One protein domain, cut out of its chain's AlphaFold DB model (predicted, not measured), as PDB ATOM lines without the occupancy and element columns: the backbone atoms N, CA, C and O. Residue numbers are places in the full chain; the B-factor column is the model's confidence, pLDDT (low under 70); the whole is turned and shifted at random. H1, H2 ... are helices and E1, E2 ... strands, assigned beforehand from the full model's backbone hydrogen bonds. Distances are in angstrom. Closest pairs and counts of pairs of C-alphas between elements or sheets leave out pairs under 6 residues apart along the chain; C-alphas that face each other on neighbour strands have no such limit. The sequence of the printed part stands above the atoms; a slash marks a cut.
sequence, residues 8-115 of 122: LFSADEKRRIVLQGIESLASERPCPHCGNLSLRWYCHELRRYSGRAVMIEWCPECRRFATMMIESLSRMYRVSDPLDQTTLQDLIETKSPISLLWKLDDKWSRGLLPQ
ATOM      1  N   LEU A   8     -19.393   7.858 -78.129       91.38
ATOM      2  CA  LEU A   8     -20.262   8.840 -78.773       91.38
ATOM      3  C   LEU A   8     -21.736   8.581 -78.434       91.38
ATOM      4  O   LEU A   8     -22.199   7.439 -78.462       91.38
ATOM      5  N   PHE A   9     -22.493   9.651 -78.201       93.62
ATOM      6  CA  PHE A   9     -23.952   9.582 -78.242       93.62
ATOM      7  C   PHE A   9     -24.423   9.095 -79.624       93.62
ATOM      8  O   PHE A   9     -23.851   9.459 -80.661       93.62
ATOM      9  N   SER A  10     -25.484   8.290 -79.646       93.75
ATOM     10  CA  SER A  10     -26.175   7.881 -80.870       93.75
ATOM     11  C   SER A  10     -26.803   9.089 -81.576       93.75
ATOM     12  O   SER A  10     -26.933  10.173 -81.003       93.75
ATOM     13  N   ALA A  11     -27.216   8.924 -82.834       91.81
ATOM     14  CA  ALA A  11     -27.886   9.997 -83.571       91.81
ATOM     15  C   ALA A  11     -29.166  10.483 -82.861       91.81
ATOM     16  O   ALA A  11     -29.403  11.688 -82.782       91.81
ATOM     17  N   ASP A  12     -29.949   9.566 -82.295       93.56
ATOM     18  CA  ASP A  12     -31.174   9.908 -81.565       93.56
ATOM     19  C   ASP A  12     -30.884  10.568 -80.217       93.56
ATOM     20  O   ASP A  12     -31.561  11.524 -79.841       93.56
ATOM     21  N   GLU A  13     -29.839  10.125 -79.515       94.06
ATOM     22  CA  GLU A  13     -29.373  10.778 -78.289       94.06
ATOM     23  C   GLU A  13     -28.928  12.217 -78.579       94.06
ATOM     24  O   GLU A  13     -29.361  13.136 -77.887       94.06
ATOM     25  N   LYS A  14     -28.163  12.448 -79.655       91.25
ATOM     26  CA  LYS A  14     -27.765  13.798 -80.090       91.25
ATOM     27  C   LYS A  14     -28.967  14.688 -80.403       91.25
ATOM     28  O   LYS A  14     -28.988  15.840 -79.983       91.25
ATOM     29  N   ARG A  15     -29.988  14.165 -81.094       90.00
ATOM     30  CA  ARG A  15     -31.231  14.914 -81.365       90.00
ATOM     31  C   ARG A  15     -31.918  15.344 -80.073       90.00
ATOM     32  O   ARG A  15     -32.294  16.504 -79.951       90.00
ATOM     33  N   ARG A  16     -32.043  14.441 -79.093       90.44
ATOM     34  CA  ARG A  16     -32.639  14.771 -77.787       90.44
ATOM     35  C   ARG A  16     -31.855  15.848 -77.051       90.44
ATOM     36  O   ARG A  16     -32.473  16.672 -76.395       90.44
ATOM     37  N   ILE A  17     -30.529  15.855 -77.170       89.44
ATOM     38  CA  ILE A  17     -29.693  16.887 -76.551       89.44
ATOM     39  C   ILE A  17     -29.952  18.259 -77.182       89.44
ATOM     40  O   ILE A  17     -30.183  19.223 -76.456       89.44
ATOM     41  N   VAL A  18     -30.000  18.343 -78.516       85.69
ATOM     42  CA  VAL A  18     -30.309  19.596 -79.235       85.69
ATOM     43  C   VAL A  18     -31.667  20.164 -78.810       85.69
ATOM     44  O   VAL A  18     -31.803  21.372 -78.632       85.69
ATOM     45  N   LEU A  19     -32.660  19.298 -78.585       85.94
ATOM     46  CA  LEU A  19     -34.001  19.702 -78.153       85.94
ATOM     47  C   LEU A  19     -34.058  20.289 -76.731       85.94
ATOM     48  O   LEU A  19     -35.051  20.927 -76.399       85.94
ATOM     49  N   GLN A  20     -33.023  20.117 -75.900       82.94
ATOM     50  CA  GLN A  20     -32.970  20.726 -74.561       82.94
ATOM     51  C   GLN A  20     -32.647  22.233 -74.594       82.94
ATOM     52  O   GLN A  20     -32.822  22.914 -73.583       82.94
ATOM     53  N   GLY A  21     -32.197  22.760 -75.739       74.44
ATOM     54  CA  GLY A  21     -32.007  24.193 -75.968       74.44
ATOM     55  C   GLY A  21     -30.818  24.833 -75.233       74.44
ATOM     56  O   GLY A  21     -30.230  24.264 -74.320       74.44
ATOM     57  N   ILE A  22     -30.465  26.052 -75.655       69.94
ATOM     58  CA  ILE A  22     -29.315  26.830 -75.145       69.94
ATOM     59  C   ILE A  22     -29.623  27.475 -73.781       69.94
ATOM     60  O   ILE A  22     -28.726  27.716 -72.978       69.94
ATOM     61  N   GLU A  23     -30.895  27.730 -73.478       66.38
ATOM     62  CA  GLU A  23     -31.315  28.362 -72.219       66.38
ATOM     63  C   GLU A  23     -31.001  27.496 -70.986       66.38
ATOM     64  O   GLU A  23     -30.812  28.014 -69.888       66.38
ATOM     65  N   SER A  24     -30.870  26.179 -71.171       68.31
ATOM     66  CA  SER A  24     -30.548  25.215 -70.112       68.31
ATOM     67  C   SER A  24     -29.041  25.035 -69.870       68.31
ATOM     68  O   SER A  24     -28.634  24.241 -69.024       68.31
ATOM     69  N   LEU A  25     -28.193  25.796 -70.567       72.25
ATOM     70  CA  LEU A  25     -26.734  25.734 -70.448       72.25
ATOM     71  C   LEU A  25     -26.194  26.401 -69.161       72.25
ATOM     72  O   LEU A  25     -24.992  26.462 -68.930       72.25
ATOM     73  N   ALA A  26     -27.044  26.887 -68.259       73.12
ATOM     74  CA  ALA A  26     -26.578  27.389 -66.964       73.12
ATOM     75  C   ALA A  26     -26.249  26.269 -65.951       73.12
ATOM     76  O   ALA A  26     -25.617  26.548 -64.932       73.12
ATOM     77  N   SER A  27     -26.666  25.020 -66.199       81.19
ATOM     78  CA  SER A  27     -26.564  23.914 -65.236       81.19
ATOM     79  C   SER A  27     -26.365  22.547 -65.905       81.19
ATOM     80  O   SER A  27     -26.329  22.428 -67.129       81.19
ATOM     81  N   GLU A  28     -26.238  21.496 -65.087       89.88
ATOM     82  CA  GLU A  28     -26.363  20.116 -65.566       89.88
ATOM     83  C   GLU A  28     -27.789  19.852 -66.069       89.88
ATOM     84  O   GLU A  28     -28.759  20.444 -65.582       89.88
ATOM     85  N   ARG A  29     -27.907  18.960 -67.057       92.00
ATOM     86  CA  ARG A  29     -29.176  18.587 -67.695       92.00
ATOM     87  C   ARG A  29     -29.383  17.067 -67.706       92.00
ATOM     88  O   ARG A  29     -28.431  16.319 -67.466       92.00
ATOM     89  N   PRO A  30     -30.602  16.571 -67.981       93.62
ATOM     90  CA  PRO A  30     -30.847  15.138 -68.089       93.62
ATOM     91  C   PRO A  30     -30.070  14.513 -69.255       93.62
ATOM     92  O   PRO A  30     -30.181  14.941 -70.408       93.62
ATOM     93  N   CYS A  31     -29.298  13.470 -68.971       94.75
ATOM     94  CA  CYS A  31     -28.598  12.692 -69.982       94.75
ATOM     95  C   CYS A  31     -29.603  11.842 -70.779       94.75
ATOM     96  O   CYS A  31     -30.334  11.051 -70.182       94.75
ATOM     97  N   PRO A  32     -29.620  11.909 -72.124       94.44
ATOM     98  CA  PRO A  32     -30.570  11.146 -72.941       94.44
ATOM     99  C   PRO A  32     -30.328   9.630 -72.918       94.44
ATOM    100  O   PRO A  32     -31.181   8.885 -73.401       94.44
ATOM    101  N   HIS A  33     -29.165   9.197 -72.417       95.94
ATOM    102  CA  HIS A  33     -28.755   7.799 -72.363       95.94
ATOM    103  C   HIS A  33     -29.069   7.155 -71.009       95.94
ATOM    104  O   HIS A  33     -29.774   6.154 -70.961       95.94
ATOM    105  N   CYS A  34     -28.553   7.721 -69.911       95.38
ATOM    106  CA  CYS A  34     -28.725   7.149 -68.571       95.38
ATOM    107  C   CYS A  34     -29.836   7.806 -67.741       95.38
ATOM    108  O   CYS A  34     -30.146   7.309 -66.667       95.38
ATOM    109  N   GLY A  35     -30.417   8.921 -68.193       94.38
ATOM    110  CA  GLY A  35     -31.476   9.641 -67.476       94.38
ATOM    111  C   GLY A  35     -31.001  10.515 -66.308       94.38
ATOM    112  O   GLY A  35     -31.769  11.356 -65.847       94.38
ATOM    113  N   ASN A  36     -29.749  10.380 -65.859       95.06
ATOM    114  CA  ASN A  36     -29.201  11.175 -64.754       95.06
ATOM    115  C   ASN A  36     -29.088  12.664 -65.115       95.06
ATOM    116  O   ASN A  36     -28.780  13.015 -66.258       95.06
ATOM    117  N   LEU A  37     -29.274  13.541 -64.125       93.62
ATOM    118  CA  LEU A  37     -29.026  14.982 -64.240       93.62
ATOM    119  C   LEU A  37     -27.516  15.261 -64.181       93.62
ATOM    120  O   LEU A  37     -26.999  15.718 -63.174       93.62
ATOM    121  N   SER A  38     -26.802  14.907 -65.244       94.44
ATOM    122  CA  SER A  38     -25.334  14.944 -65.292       94.44
ATOM    123  C   SER A  38     -24.792  15.360 -66.659       94.44
ATOM    124  O   SER A  38     -23.593  15.275 -66.908       94.44
ATOM    125  N   LEU A  39     -25.655  15.762 -67.593       94.31
ATOM    126  CA  LEU A  39     -25.227  16.227 -68.905       94.31
ATOM    127  C   LEU A  39     -24.663  17.647 -68.790       94.31
ATOM    128  O   LEU A  39     -25.374  18.588 -68.441       94.31
ATOM    129  N   ARG A  40     -23.383  17.778 -69.114       94.19
ATOM    130  CA  ARG A  40     -22.575  18.997 -69.079       94.19
ATOM    131  C   ARG A  40     -22.308  19.484 -70.495       94.19
ATOM    132  O   ARG A  40     -22.542  18.759 -71.466       94.19
ATOM    133  N   TRP A  41     -21.827  20.713 -70.618       91.44
ATOM    134  CA  TRP A  41     -21.542  21.321 -71.911       91.44
ATOM    135  C   TRP A  41     -20.364  22.297 -71.838       91.44
ATOM    136  O   TRP A  41     -19.979  22.784 -70.772       91.44
ATOM    137  N   TYR A  42     -19.798  22.568 -73.004       89.88
ATOM    138  CA  TYR A  42     -18.734  23.529 -73.229       89.88
ATOM    139  C   TYR A  42     -18.789  23.987 -74.688       89.88
ATOM    140  O   TYR A  42     -19.018  23.183 -75.587       89.88
ATOM    141  N   CYS A  43     -18.572  25.268 -74.936       87.44
ATOM    142  CA  CYS A  43     -18.568  25.906 -76.239       87.44
ATOM    143  C   CYS A  43     -17.270  26.695 -76.419       87.44
ATOM    144  O   CYS A  43     -16.916  27.522 -75.581       87.44
ATOM    145  N   HIS A  44     -16.602  26.478 -77.547       85.31
ATOM    146  CA  HIS A  44     -15.381  27.181 -77.929       85.31
ATOM    147  C   HIS A  44     -15.563  27.890 -79.267       85.31
ATOM    148  O   HIS A  44     -15.933  27.260 -80.263       85.31
ATOM    149  N   GLU A  45     -15.282  29.189 -79.312       82.31
ATOM    150  CA  GLU A  45     -15.420  29.978 -80.536       82.31
ATOM    151  C   GLU A  45     -14.220  29.817 -81.464       82.31
ATOM    152  O   GLU A  45     -13.059  29.928 -81.072       82.31
ATOM    153  N   LEU A  46     -14.493  29.590 -82.749       75.62
ATOM    154  CA  LEU A  46     -13.446  29.393 -83.739       75.62
ATOM    155  C   LEU A  46     -12.934  30.741 -84.234       75.62
ATOM    156  O   LEU A  46     -13.448  31.290 -85.205       75.62
ATOM    157  N   ARG A  47     -11.855  31.247 -83.630       67.19
ATOM    158  CA  ARG A  47     -11.243  32.533 -84.022       67.19
ATOM    159  C   ARG A  47     -10.914  32.643 -85.523       67.19
ATOM    160  O   ARG A  47     -11.003  33.728 -86.085       67.19
ATOM    161  N   ARG A  48     -10.559  31.530 -86.187       58.22
ATOM    162  CA  ARG A  48     -10.279  31.472 -87.642       58.22
ATOM    163  C   ARG A  48     -11.528  31.387 -88.529       58.22
ATOM    164  O   ARG A  48     -11.444  31.720 -89.705       58.22
ATOM    165  N   TYR A  49     -12.666  30.949 -87.992       61.16
ATOM    166  CA  TYR A  49     -13.927  30.818 -88.724       61.16
ATOM    167  C   TYR A  49     -14.956  31.738 -88.078       61.16
ATOM    168  O   TYR A  49     -15.765  31.309 -87.256       61.16
ATOM    169  N   SER A  50     -14.896  33.019 -88.447       66.38
ATOM    170  CA  SER A  50     -15.782  34.058 -87.921       66.38
ATOM    171  C   SER A  50     -17.242  33.594 -87.939       66.38
ATOM    172  O   SER A  50     -17.788  33.304 -89.005       66.38
ATOM    173  N   GLY A  51     -17.876  33.526 -86.767       74.56
ATOM    174  CA  GLY A  51     -19.278  33.123 -86.652       74.56
ATOM    175  C   GLY A  51     -19.528  31.625 -86.464       74.56
ATOM    176  O   GLY A  51     -20.691  31.233 -86.484       74.56
ATOM    177  N   ARG A  52     -18.502  30.796 -86.236       82.75
ATOM    178  CA  ARG A  52     -18.670  29.380 -85.865       82.75
ATOM    179  C   ARG A  52     -18.073  29.068 -84.497       82.75
ATOM    180  O   ARG A  52     -17.058  29.641 -84.109       82.75
ATOM    181  N   ALA A  53     -18.671  28.104 -83.812       83.50
ATOM    182  CA  ALA A  53     -18.164  27.550 -82.567       83.50
ATOM    183  C   ALA A  53     -18.282  26.020 -82.562       83.50
ATOM    184  O   ALA A  53     -19.050  25.431 -83.328       83.50
ATOM    185  N   VAL A  54     -17.497  25.371 -81.708       85.50
ATOM    186  CA  VAL A  54     -17.626  23.943 -81.408       85.50
ATOM    187  C   VAL A  54     -18.264  23.811 -80.039       85.50
ATOM    188  O   VAL A  54     -17.718  24.308 -79.058       85.50
ATOM    189  N   MET A  55     -19.399  23.121 -79.980       87.12
ATOM    190  CA  MET A  55     -20.038  22.723 -78.736       87.12
ATOM    191  C   MET A  55     -19.732  21.255 -78.450       87.12
ATOM    192  O   MET A  55     -19.849  20.391 -79.322       87.12
ATOM    193  N   ILE A  56     -19.319  20.988 -77.220       90.06
ATOM    194  CA  ILE A  56     -19.036  19.669 -76.673       90.06
ATOM    195  C   ILE A  56     -20.006  19.450 -75.525       90.06
ATOM    196  O   ILE A  56     -20.086  20.267 -74.615       90.06
ATOM    197  N   GLU A  57     -20.718  18.334 -75.551       92.00
ATOM    198  CA  GLU A  57     -21.646  17.934 -74.499       92.00
ATOM    199  C   GLU A  57     -21.263  16.547 -74.018       92.00
ATOM    200  O   GLU A  57     -20.982  15.666 -74.831       92.00
ATOM    201  N   TRP A  58     -21.220  16.345 -72.706       94.12
ATOM    202  CA  TRP A  58     -20.748  15.089 -72.136       94.12
ATOM    203  C   TRP A  58     -21.463  14.745 -70.839       94.12
ATOM    204  O   TRP A  58     -21.952  15.611 -70.124       94.12
ATOM    205  N   CYS A  59     -21.523  13.456 -70.537       95.25
ATOM    206  CA  CYS A  59     -22.086  12.933 -69.305       95.25
ATOM    207  C   CYS A  59     -21.009  12.109 -68.584       95.25
ATOM    208  O   CYS A  59     -20.655  11.049 -69.103       95.25
ATOM    209  N   PRO A  60     -20.510  12.526 -67.406       93.81
ATOM    210  CA  PRO A  60     -19.486  11.786 -66.668       93.81
ATOM    211  C   PRO A  60     -19.996  10.443 -66.132       93.81
ATOM    212  O   PRO A  60     -19.237   9.478 -66.107       93.81
ATOM    213  N   GLU A  61     -21.292  10.345 -65.811       94.31
ATOM    214  CA  GLU A  61     -21.917   9.124 -65.277       94.31
ATOM    215  C   GLU A  61     -21.854   7.945 -66.258       94.31
ATOM    216  O   GLU A  61     -21.373   6.866 -65.925       94.31
ATOM    217  N   CYS A  62     -22.303   8.146 -67.501       94.44
ATOM    218  CA  CYS A  62     -22.296   7.102 -68.529       94.44
ATOM    219  C   CYS A  62     -21.159   7.244 -69.550       94.44
ATOM    220  O   CYS A  62     -21.130   6.513 -70.538       94.44
ATOM    221  N   ARG A  63     -20.269   8.224 -69.349       93.62
ATOM    222  CA  ARG A  63     -19.114   8.551 -70.202       93.62
ATOM    223  C   ARG A  63     -19.458   8.656 -71.680       93.62
ATOM    224  O   ARG A  63     -18.725   8.181 -72.548       93.62
ATOM    225  N   ARG A  64     -20.591   9.295 -71.971       94.25
ATOM    226  CA  ARG A  64     -20.994   9.593 -73.346       94.25
ATOM    227  C   ARG A  64     -20.788  11.049 -73.686       94.25
ATOM    228  O   ARG A  64     -20.913  11.901 -72.812       94.25
ATOM    229  N   PHE A  65     -20.483  11.318 -74.948       93.50
ATOM    230  CA  PHE A  65     -20.268  12.677 -75.420       93.50
ATOM    231  C   PHE A  65     -20.736  12.903 -76.857       93.50
ATOM    232  O   PHE A  65     -20.904  11.976 -77.653       93.50
ATOM    233  N   ALA A  66     -20.949  14.167 -77.195       90.69
ATOM    234  CA  ALA A  66     -21.200  14.645 -78.538       90.69
ATOM    235  C   ALA A  66     -20.377  15.906 -78.788       90.69
ATOM    236  O   ALA A  66     -20.161  16.720 -77.895       90.69
ATOM    237  N   THR A  67     -19.946  16.063 -80.031       87.38
ATOM    238  CA  THR A  67     -19.334  17.286 -80.538       87.38
ATOM    239  C   THR A  67     -20.161  17.765 -81.717       87.38
ATOM    240  O   THR A  67     -20.473  16.971 -82.611       87.38
ATOM    241  N   MET A  68     -20.501  19.045 -81.739       85.12
ATOM    242  CA  MET A  68     -21.241  19.658 -82.832       85.12
ATOM    243  C   MET A  68     -20.668  21.023 -83.185       85.12
ATOM    244  O   MET A  68     -20.182  21.757 -82.330       85.12
ATOM    245  N   MET A  69     -20.721  21.347 -84.471       84.75
ATOM    246  CA  MET A  69     -20.429  22.689 -84.951       84.75
ATOM    247  C   MET A  69     -21.722  23.495 -84.893       84.75
ATOM    248  O   MET A  69     -22.739  23.056 -85.426       84.75
ATOM    249  N   ILE A  70     -21.674  24.651 -84.243       84.25
ATOM    250  CA  ILE A  70     -22.808  25.563 -84.097       84.25
ATOM    251  C   ILE A  70     -22.440  26.944 -84.635       84.25
ATOM    252  O   ILE A  70     -21.262  27.261 -84.844       84.25
ATOM    253  N   GLU A  71     -23.449  27.782 -84.855       83.94
ATOM    254  CA  GLU A  71     -23.206  29.212 -85.017       83.94
ATOM    255  C   GLU A  71     -22.657  29.805 -83.719       83.94
ATOM    256  O   GLU A  71     -22.985  29.362 -82.617       83.94
ATOM    257  N   SER A  72     -21.793  30.806 -83.856       79.31
ATOM    258  CA  SER A  72     -21.160  31.439 -82.706       79.31
ATOM    259  C   SER A  72     -22.189  32.088 -81.790       79.31
ATOM    260  O   SER A  72     -22.947  32.967 -82.215       79.31
ATOM    261  N   LEU A  73     -22.148  31.719 -80.509       76.31
ATOM    262  CA  LEU A  73     -22.987  32.334 -79.487       76.31
ATOM    263  C   LEU A  73     -22.598  33.801 -79.244       76.31
ATOM    264  O   LEU A  73     -23.474  34.585 -78.877       76.31
ATOM    265  N   SER A  74     -21.352  34.217 -79.538       72.38
ATOM    266  CA  SER A  74     -20.890  35.607 -79.363       72.38
ATOM    267  C   SER A  74     -21.694  36.675 -80.088       72.38
ATOM    268  O   SER A  74     -21.600  37.855 -79.739       72.38
ATOM    269  N   ARG A  75     -22.480  36.317 -81.109       73.00
ATOM    270  CA  ARG A  75     -23.353  37.293 -81.773       73.00
ATOM    271  C   ARG A  75     -24.421  37.831 -80.825       73.00
ATOM    272  O   ARG A  75     -24.688  39.025 -80.852       73.00
ATOM    273  N   MET A  76     -24.976  36.971 -79.974       73.69
ATOM    274  CA  MET A  76     -26.083  37.306 -79.072       73.69
ATOM    275  C   MET A  76     -25.660  37.345 -77.598       73.69
ATOM    276  O   MET A  76     -26.266  38.053 -76.796       73.69
ATOM    277  N   TYR A  77     -24.590  36.636 -77.238       78.81
ATOM    278  CA  TYR A  77     -24.182  36.430 -75.853       78.81
ATOM    279  C   TYR A  77     -22.705  36.762 -75.627       78.81
ATOM    280  O   TYR A  77     -21.891  36.726 -76.538       78.81
ATOM    281  N   ARG A  78     -22.321  37.075 -74.392       77.69
ATOM    282  CA  ARG A  78     -20.940  36.947 -73.920       77.69
ATOM    283  C   ARG A  78     -20.816  35.586 -73.249       77.69
ATOM    284  O   ARG A  78     -21.537  35.327 -72.284       77.69
ATOM    285  N   VAL A  79     -19.916  34.747 -73.754       78.81
ATOM    286  CA  VAL A  79     -19.621  33.421 -73.197       78.81
ATOM    287  C   VAL A  79     -18.241  33.468 -72.552       78.81
ATOM    288  O   VAL A  79     -17.273  33.865 -73.196       78.81
ATOM    289  N   SER A  80     -18.131  33.097 -71.275       79.50
ATOM    290  CA  SER A  80     -16.820  32.949 -70.641       79.50
ATOM    291  C   SER A  80     -16.138  31.695 -71.180       79.50
ATOM    292  O   SER A  80     -16.620  30.592 -70.926       79.50
ATOM    293  N   ASP A  81     -15.019  31.827 -71.879       79.94
ATOM    294  CA  ASP A  81     -14.240  30.673 -72.319       79.94
ATOM    295  C   ASP A  81     -12.953  30.533 -71.479       79.94
ATOM    296  O   ASP A  81     -11.970  31.236 -71.719       79.94
ATOM    297  N   PRO A  82     -12.933  29.637 -70.467       72.56
ATOM    298  CA  PRO A  82     -11.751  29.404 -69.635       72.56
ATOM    299  C   PRO A  82     -10.599  28.718 -70.390       72.56
ATOM    300  O   PRO A  82      -9.546  28.468 -69.798       72.56
ATOM    301  N   LEU A  83     -10.794  28.375 -71.663       74.19
ATOM    302  CA  LEU A  83      -9.808  27.795 -72.566       74.19
ATOM    303  C   LEU A  83      -9.577  28.675 -73.811       74.19
ATOM    304  O   LEU A  83      -8.937  28.211 -74.745       74.19
ATOM    305  N   ASP A  84      -9.995  29.947 -73.814       71.88
ATOM    306  CA  ASP A  84      -9.880  30.878 -74.960       71.88
ATOM    307  C   ASP A  84      -8.440  31.067 -75.487       71.88
ATOM    308  O   ASP A  84      -8.211  31.372 -76.657       71.88
ATOM    309  N   GLN A  85      -7.435  30.864 -74.629       65.00
ATOM    310  CA  GLN A  85      -6.018  30.911 -75.022       65.00
ATOM    311  C   GLN A  85      -5.507  29.600 -75.644       65.00
ATOM    312  O   GLN A  85      -4.398  29.563 -76.168       65.00
ATOM    313  N   THR A  86      -6.296  28.527 -75.589       63.41
ATOM    314  CA  THR A  86      -5.978  27.237 -76.207       63.41
ATOM    315  C   THR A  86      -6.499  27.259 -77.635       63.41
ATOM    316  O   THR A  86      -7.677  27.531 -77.859       63.41
ATOM    317  N   THR A  87      -5.647  26.988 -78.623       58.53
ATOM    318  CA  THR A  87      -6.135  26.958 -80.003       58.53
ATOM    319  C   THR A  87      -7.050  25.746 -80.199       58.53
ATOM    320  O   THR A  87      -6.814  24.682 -79.628       58.53
ATOM    321  N   LEU A  88      -8.092  25.861 -81.033       56.38
ATOM    322  CA  LEU A  88      -8.891  24.693 -81.433       56.38
ATOM    323  C   LEU A  88      -7.999  23.582 -82.018       56.38
ATOM    324  O   LEU A  88      -8.280  22.399 -81.846       56.38
ATOM    325  N   GLN A  89      -6.899  23.976 -82.666       51.47
ATOM    326  CA  GLN A  89      -5.867  23.068 -83.137       51.47
ATOM    327  C   GLN A  89      -5.282  22.259 -81.965       51.47
ATOM    328  O   GLN A  89      -5.296  21.045 -82.025       51.47
ATOM    329  N   ASP A  90      -4.925  22.876 -80.838       57.34
ATOM    330  CA  ASP A  90      -4.486  22.155 -79.631       57.34
ATOM    331  C   ASP A  90      -5.608  21.333 -78.973       57.34
ATOM    332  O   ASP A  90      -5.352  20.266 -78.417       57.34
ATOM    333  N   LEU A  91      -6.865  21.788 -79.031       60.06
ATOM    334  CA  LEU A  91      -8.020  21.052 -78.492       60.06
ATOM    335  C   LEU A  91      -8.341  19.776 -79.289       60.06
ATOM    336  O   LEU A  91      -8.790  18.792 -78.704       60.06
ATOM    337  N   ILE A  92      -8.120  19.795 -80.607       54.19
ATOM    338  CA  ILE A  92      -8.449  18.696 -81.529       54.19
ATOM    339  C   ILE A  92      -7.216  17.835 -81.862       54.19
ATOM    340  O   ILE A  92      -7.341  16.617 -81.981       54.19
ATOM    341  N   GLU A  93      -6.021  18.423 -81.977       48.00
ATOM    342  CA  GLU A  93      -4.773  17.735 -82.356       48.00
ATOM    343  C   GLU A  93      -4.008  17.122 -81.176       48.00
ATOM    344  O   GLU A  93      -3.071  16.346 -81.387       48.00
ATOM    345  N   THR A  94      -4.410  17.367 -79.923       47.25
ATOM    346  CA  THR A  94      -3.849  16.653 -78.763       47.25
ATOM    347  C   THR A  94      -4.347  15.202 -78.678       47.25
ATOM    348  O   THR A  94      -5.066  14.850 -77.757       47.25
ATOM    349  N   LYS A  95      -3.923  14.341 -79.616       50.25
ATOM    350  CA  LYS A  95      -3.865  12.854 -79.616       50.25
ATOM    351  C   LYS A  95      -5.075  12.013 -79.141       50.25
ATOM    352  O   LYS A  95      -5.033  10.803 -79.338       50.25
ATOM    353  N   SER A  96      -6.139  12.571 -78.566       64.75
ATOM    354  CA  SER A  96      -7.412  11.901 -78.297       64.75
ATOM    355  C   SER A  96      -8.468  12.899 -77.785       64.75
ATOM    356  O   SER A  96      -8.254  13.506 -76.730       64.75
ATOM    357  N   PRO A  97      -9.647  13.007 -78.429       69.44
ATOM    358  CA  PRO A  97     -10.810  13.742 -77.905       69.44
ATOM    359  C   PRO A  97     -11.175  13.369 -76.456       69.44
ATOM    360  O   PRO A  97     -11.729  14.177 -75.715       69.44
ATOM    361  N   ILE A  98     -10.803  12.160 -76.026       79.12
ATOM    362  CA  ILE A  98     -10.981  11.654 -74.661       79.12
ATOM    363  C   ILE A  98     -10.226  12.502 -73.632       79.12
ATOM    364  O   ILE A  98     -10.765  12.810 -72.571       79.12
ATOM    365  N   SER A  99      -8.990  12.911 -73.929       80.38
ATOM    366  CA  SER A  99      -8.173  13.706 -73.005       80.38
ATOM    367  C   SER A  99      -8.779  15.085 -72.752       80.38
ATOM    368  O   SER A  99      -8.673  15.615 -71.646       80.38
ATOM    369  N   LEU A 100      -9.432  15.664 -73.763       82.81
ATOM    370  CA  LEU A 100     -10.160  16.918 -73.610       82.81
ATOM    371  C   LEU A 100     -11.379  16.744 -72.698       82.81
ATOM    372  O   LEU A 100     -11.562  17.553 -71.794       82.81
ATOM    373  N   LEU A 101     -12.161  15.676 -72.874       87.94
ATOM    374  CA  LEU A 101     -13.331  15.398 -72.031       87.94
ATOM    375  C   LEU A 101     -12.955  15.299 -70.550       87.94
ATOM    376  O   LEU A 101     -13.599  15.929 -69.720       87.94
ATOM    377  N   TRP A 102     -11.859  14.610 -70.224       88.00
ATOM    378  CA  TRP A 102     -11.359  14.546 -68.846       88.00
ATOM    379  C   TRP A 102     -10.960  15.917 -68.283       88.00
ATOM    380  O   TRP A 102     -11.268  16.223 -67.134       88.00
ATOM    381  N   LYS A 103     -10.310  16.771 -69.087       87.00
ATOM    382  CA  LYS A 103      -9.955  18.140 -68.670       87.00
ATOM    383  C   LYS A 103     -11.186  19.018 -68.445       87.00
ATOM    384  O   LYS A 103     -11.191  19.830 -67.523       87.00
ATOM    385  N   LEU A 104     -12.200  18.898 -69.302       89.06
ATOM    386  CA  LEU A 104     -13.460  19.626 -69.150       89.06
ATOM    387  C   LEU A 104     -14.199  19.167 -67.892       89.06
ATOM    388  O   LEU A 104     -14.703  19.999 -67.140       89.06
ATOM    389  N   ASP A 105     -14.193  17.864 -67.622       90.88
ATOM    390  CA  ASP A 105     -14.836  17.303 -66.441       90.88
ATOM    391  C   ASP A 105     -14.174  17.753 -65.128       90.88
ATOM    392  O   ASP A 105     -14.875  18.166 -64.204       90.88
ATOM    393  N   ASP A 106     -12.833  17.789 -65.071       89.38
ATOM    394  CA  ASP A 106     -12.082  18.362 -63.938       89.38
ATOM    395  C   ASP A 106     -12.414  19.844 -63.713       89.38
ATOM    396  O   ASP A 106     -12.622  20.299 -62.589       89.38
ATOM    397  N   LYS A 107     -12.513  20.634 -64.786       89.06
ATOM    398  CA  LYS A 107     -12.881  22.052 -64.664       89.06
ATOM    399  C   LYS A 107     -14.300  22.230 -64.132       89.06
ATOM    400  O   LYS A 107     -14.526  23.142 -63.338       89.06
ATOM    401  N   TRP A 108     -15.232  21.375 -64.545       90.00
ATOM    402  CA  TRP A 108     -16.600  21.396 -64.033       90.00
ATOM    403  C   TRP A 108     -16.660  21.032 -62.552       90.00
ATOM    404  O   TRP A 108     -17.253  21.773 -61.772       90.00
ATOM    405  N   SER A 109     -15.997  19.951 -62.135       89.50
ATOM    406  CA  SER A 109     -15.987  19.530 -60.726       89.50
ATOM    407  C   SER A 109     -15.370  20.583 -59.797       89.50
ATOM    408  O   SER A 109     -15.745  20.685 -58.631       89.50
ATOM    409  N   ARG A 110     -14.474  21.422 -60.326       89.75
ATOM    410  CA  ARG A 110     -13.843  22.545 -59.619       89.75
ATOM    411  C   ARG A 110     -14.630  23.859 -59.685       89.75
ATOM    412  O   ARG A 110     -14.134  24.874 -59.204       89.75
ATOM    413  N   GLY A 111     -15.814  23.871 -60.303       87.31
ATOM    414  CA  GLY A 111     -16.655  25.066 -60.442       87.31
ATOM    415  C   GLY A 111     -16.111  26.120 -61.414       87.31
ATOM    416  O   GLY A 111     -16.534  27.274 -61.375       87.31
ATOM    417  N   LEU A 112     -15.160  25.748 -62.279       85.88
ATOM    418  CA  LEU A 112     -14.666  26.601 -63.370       85.88
ATOM    419  C   LEU A 112     -15.551  26.504 -64.626       85.88
ATOM    420  O   LEU A 112     -15.439  27.339 -65.523       85.88
ATOM    421  N   LEU A 113     -16.407  25.482 -64.683       86.50
ATOM    422  CA  LEU A 113     -17.542  25.333 -65.596       86.50
ATOM    423  C   LEU A 113     -18.821  25.099 -64.754       86.50
ATOM    424  O   LEU A 113     -18.680  24.697 -63.595       86.50
ATOM    425  N   PRO A 114     -20.045  25.326 -65.281       86.25
ATOM    426  CA  PRO A 114     -20.395  25.731 -66.652       86.25
ATOM    427  C   PRO A 114     -19.847  27.100 -67.052       86.25
ATOM    428  O   PRO A 114     -19.520  27.937 -66.210       86.25
ATOM    429  N   GLN A 115     -19.757  27.341 -68.361       86.56
ATOM    430  CA  GLN A 115     -19.441  28.677 -68.856       86.56
ATOM    431  C   GLN A 115     -20.579  29.637 -68.512       86.56
ATOM    432  O   GLN A 115     -21.760  29.314 -68.634       86.56
TER     433      GLN A 115
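What this domain is: This is residues 8 to 115 of the 122 residues of an uncharacterized protein of Nocardia cyriacigeorgica (UniProt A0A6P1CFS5). A twisted sheet of three antiparallel strands makes the middle of the domain, with the longest helix, H3, crossing one face and the short helix H1 over the opposite face. H2 only grazes the sheet, while the short strand E4 is apart from it, beyond the tight link that follows E3. The printed part has 108 residues with three named helices and four named strands, in the order H1 E1 E2 E3 E4 H2 H3; the sheet's order is E1 E2 E3 and the class is mixed, helices and strands. The whole is compact and rounded, with a radius of gyration of the C-alphas of 13.2 A and spans of 36 by 31 by 28 A.

Where its parts are: H1, residues 11 to 18, begins at C-alpha 11 (-27.886, 9.997, -83.571). After residues 19 to 36, which hold no named element, E1 covers residues 37 to 45, 26.0 A long, from C-alpha 37 at (-29.026, 14.982, -64.240). E2 is residues 52 to 59, 23.6 A, and E3 is residues 64 to 71, 22.9 A. E4 is residues 77 to 79 and H2 residues 88 to 93. H3, residues 97 to 109, is 18.9 A long and ends at C-alpha 109 (-15.987, 19.530, -60.726).

How they stand to each other: E1, E2 and E3 form a meander, each strand the antiparallel neighbour of the one before, through the hairpins E1 and E2, and E2 and E3. Between E1 and E2, N 42 and O 56 are within hydrogen-bond range at 2.8 A; between E2 and E3, N 55 and O 68 are at 2.8 A. Residues 29 to 30 pair antiparallel with residues 37 to 39 of E1. H3 is on the sheet at a height of 9.2 A, across the strands, at 68 degrees to E1 on the local plane; its closest C-alphas to E2 are Leu 101 and Trp 58, 7.4 A. H1 is on the opposite face at a height of 9.3 A, slantwise to the strands, at 57 degrees to E3 on the local plane; C-alphas Lys 14 and Ala 66 are the closest of H1 and E3, 6.8 A apart. H2 only grazes the sheet, with residues 88 to 91. H2 and H3 are close but not clearly touching, the C-alphas of Leu 91 and Leu 100 being closest at 6.7 A; they run opposite ways at a steep tilt of 51 degrees. E4 pairs with no named strand and is only just apart from E1, at 8.2 A. In H1, H2 and H3 every O i to N i+4 pair is within hydrogen-bond range.

The domain as a whole: The two C-alphas farthest apart, Gly 35 and Arg 48, are 36.5 A from each other. The printed part has no cut, and the link from H1 to E1, of 18 residues, is long. Mean pLDDT of the printed part is 81.8; residues 22 to 24, 47 to 50 and 85 to 97 are under 70.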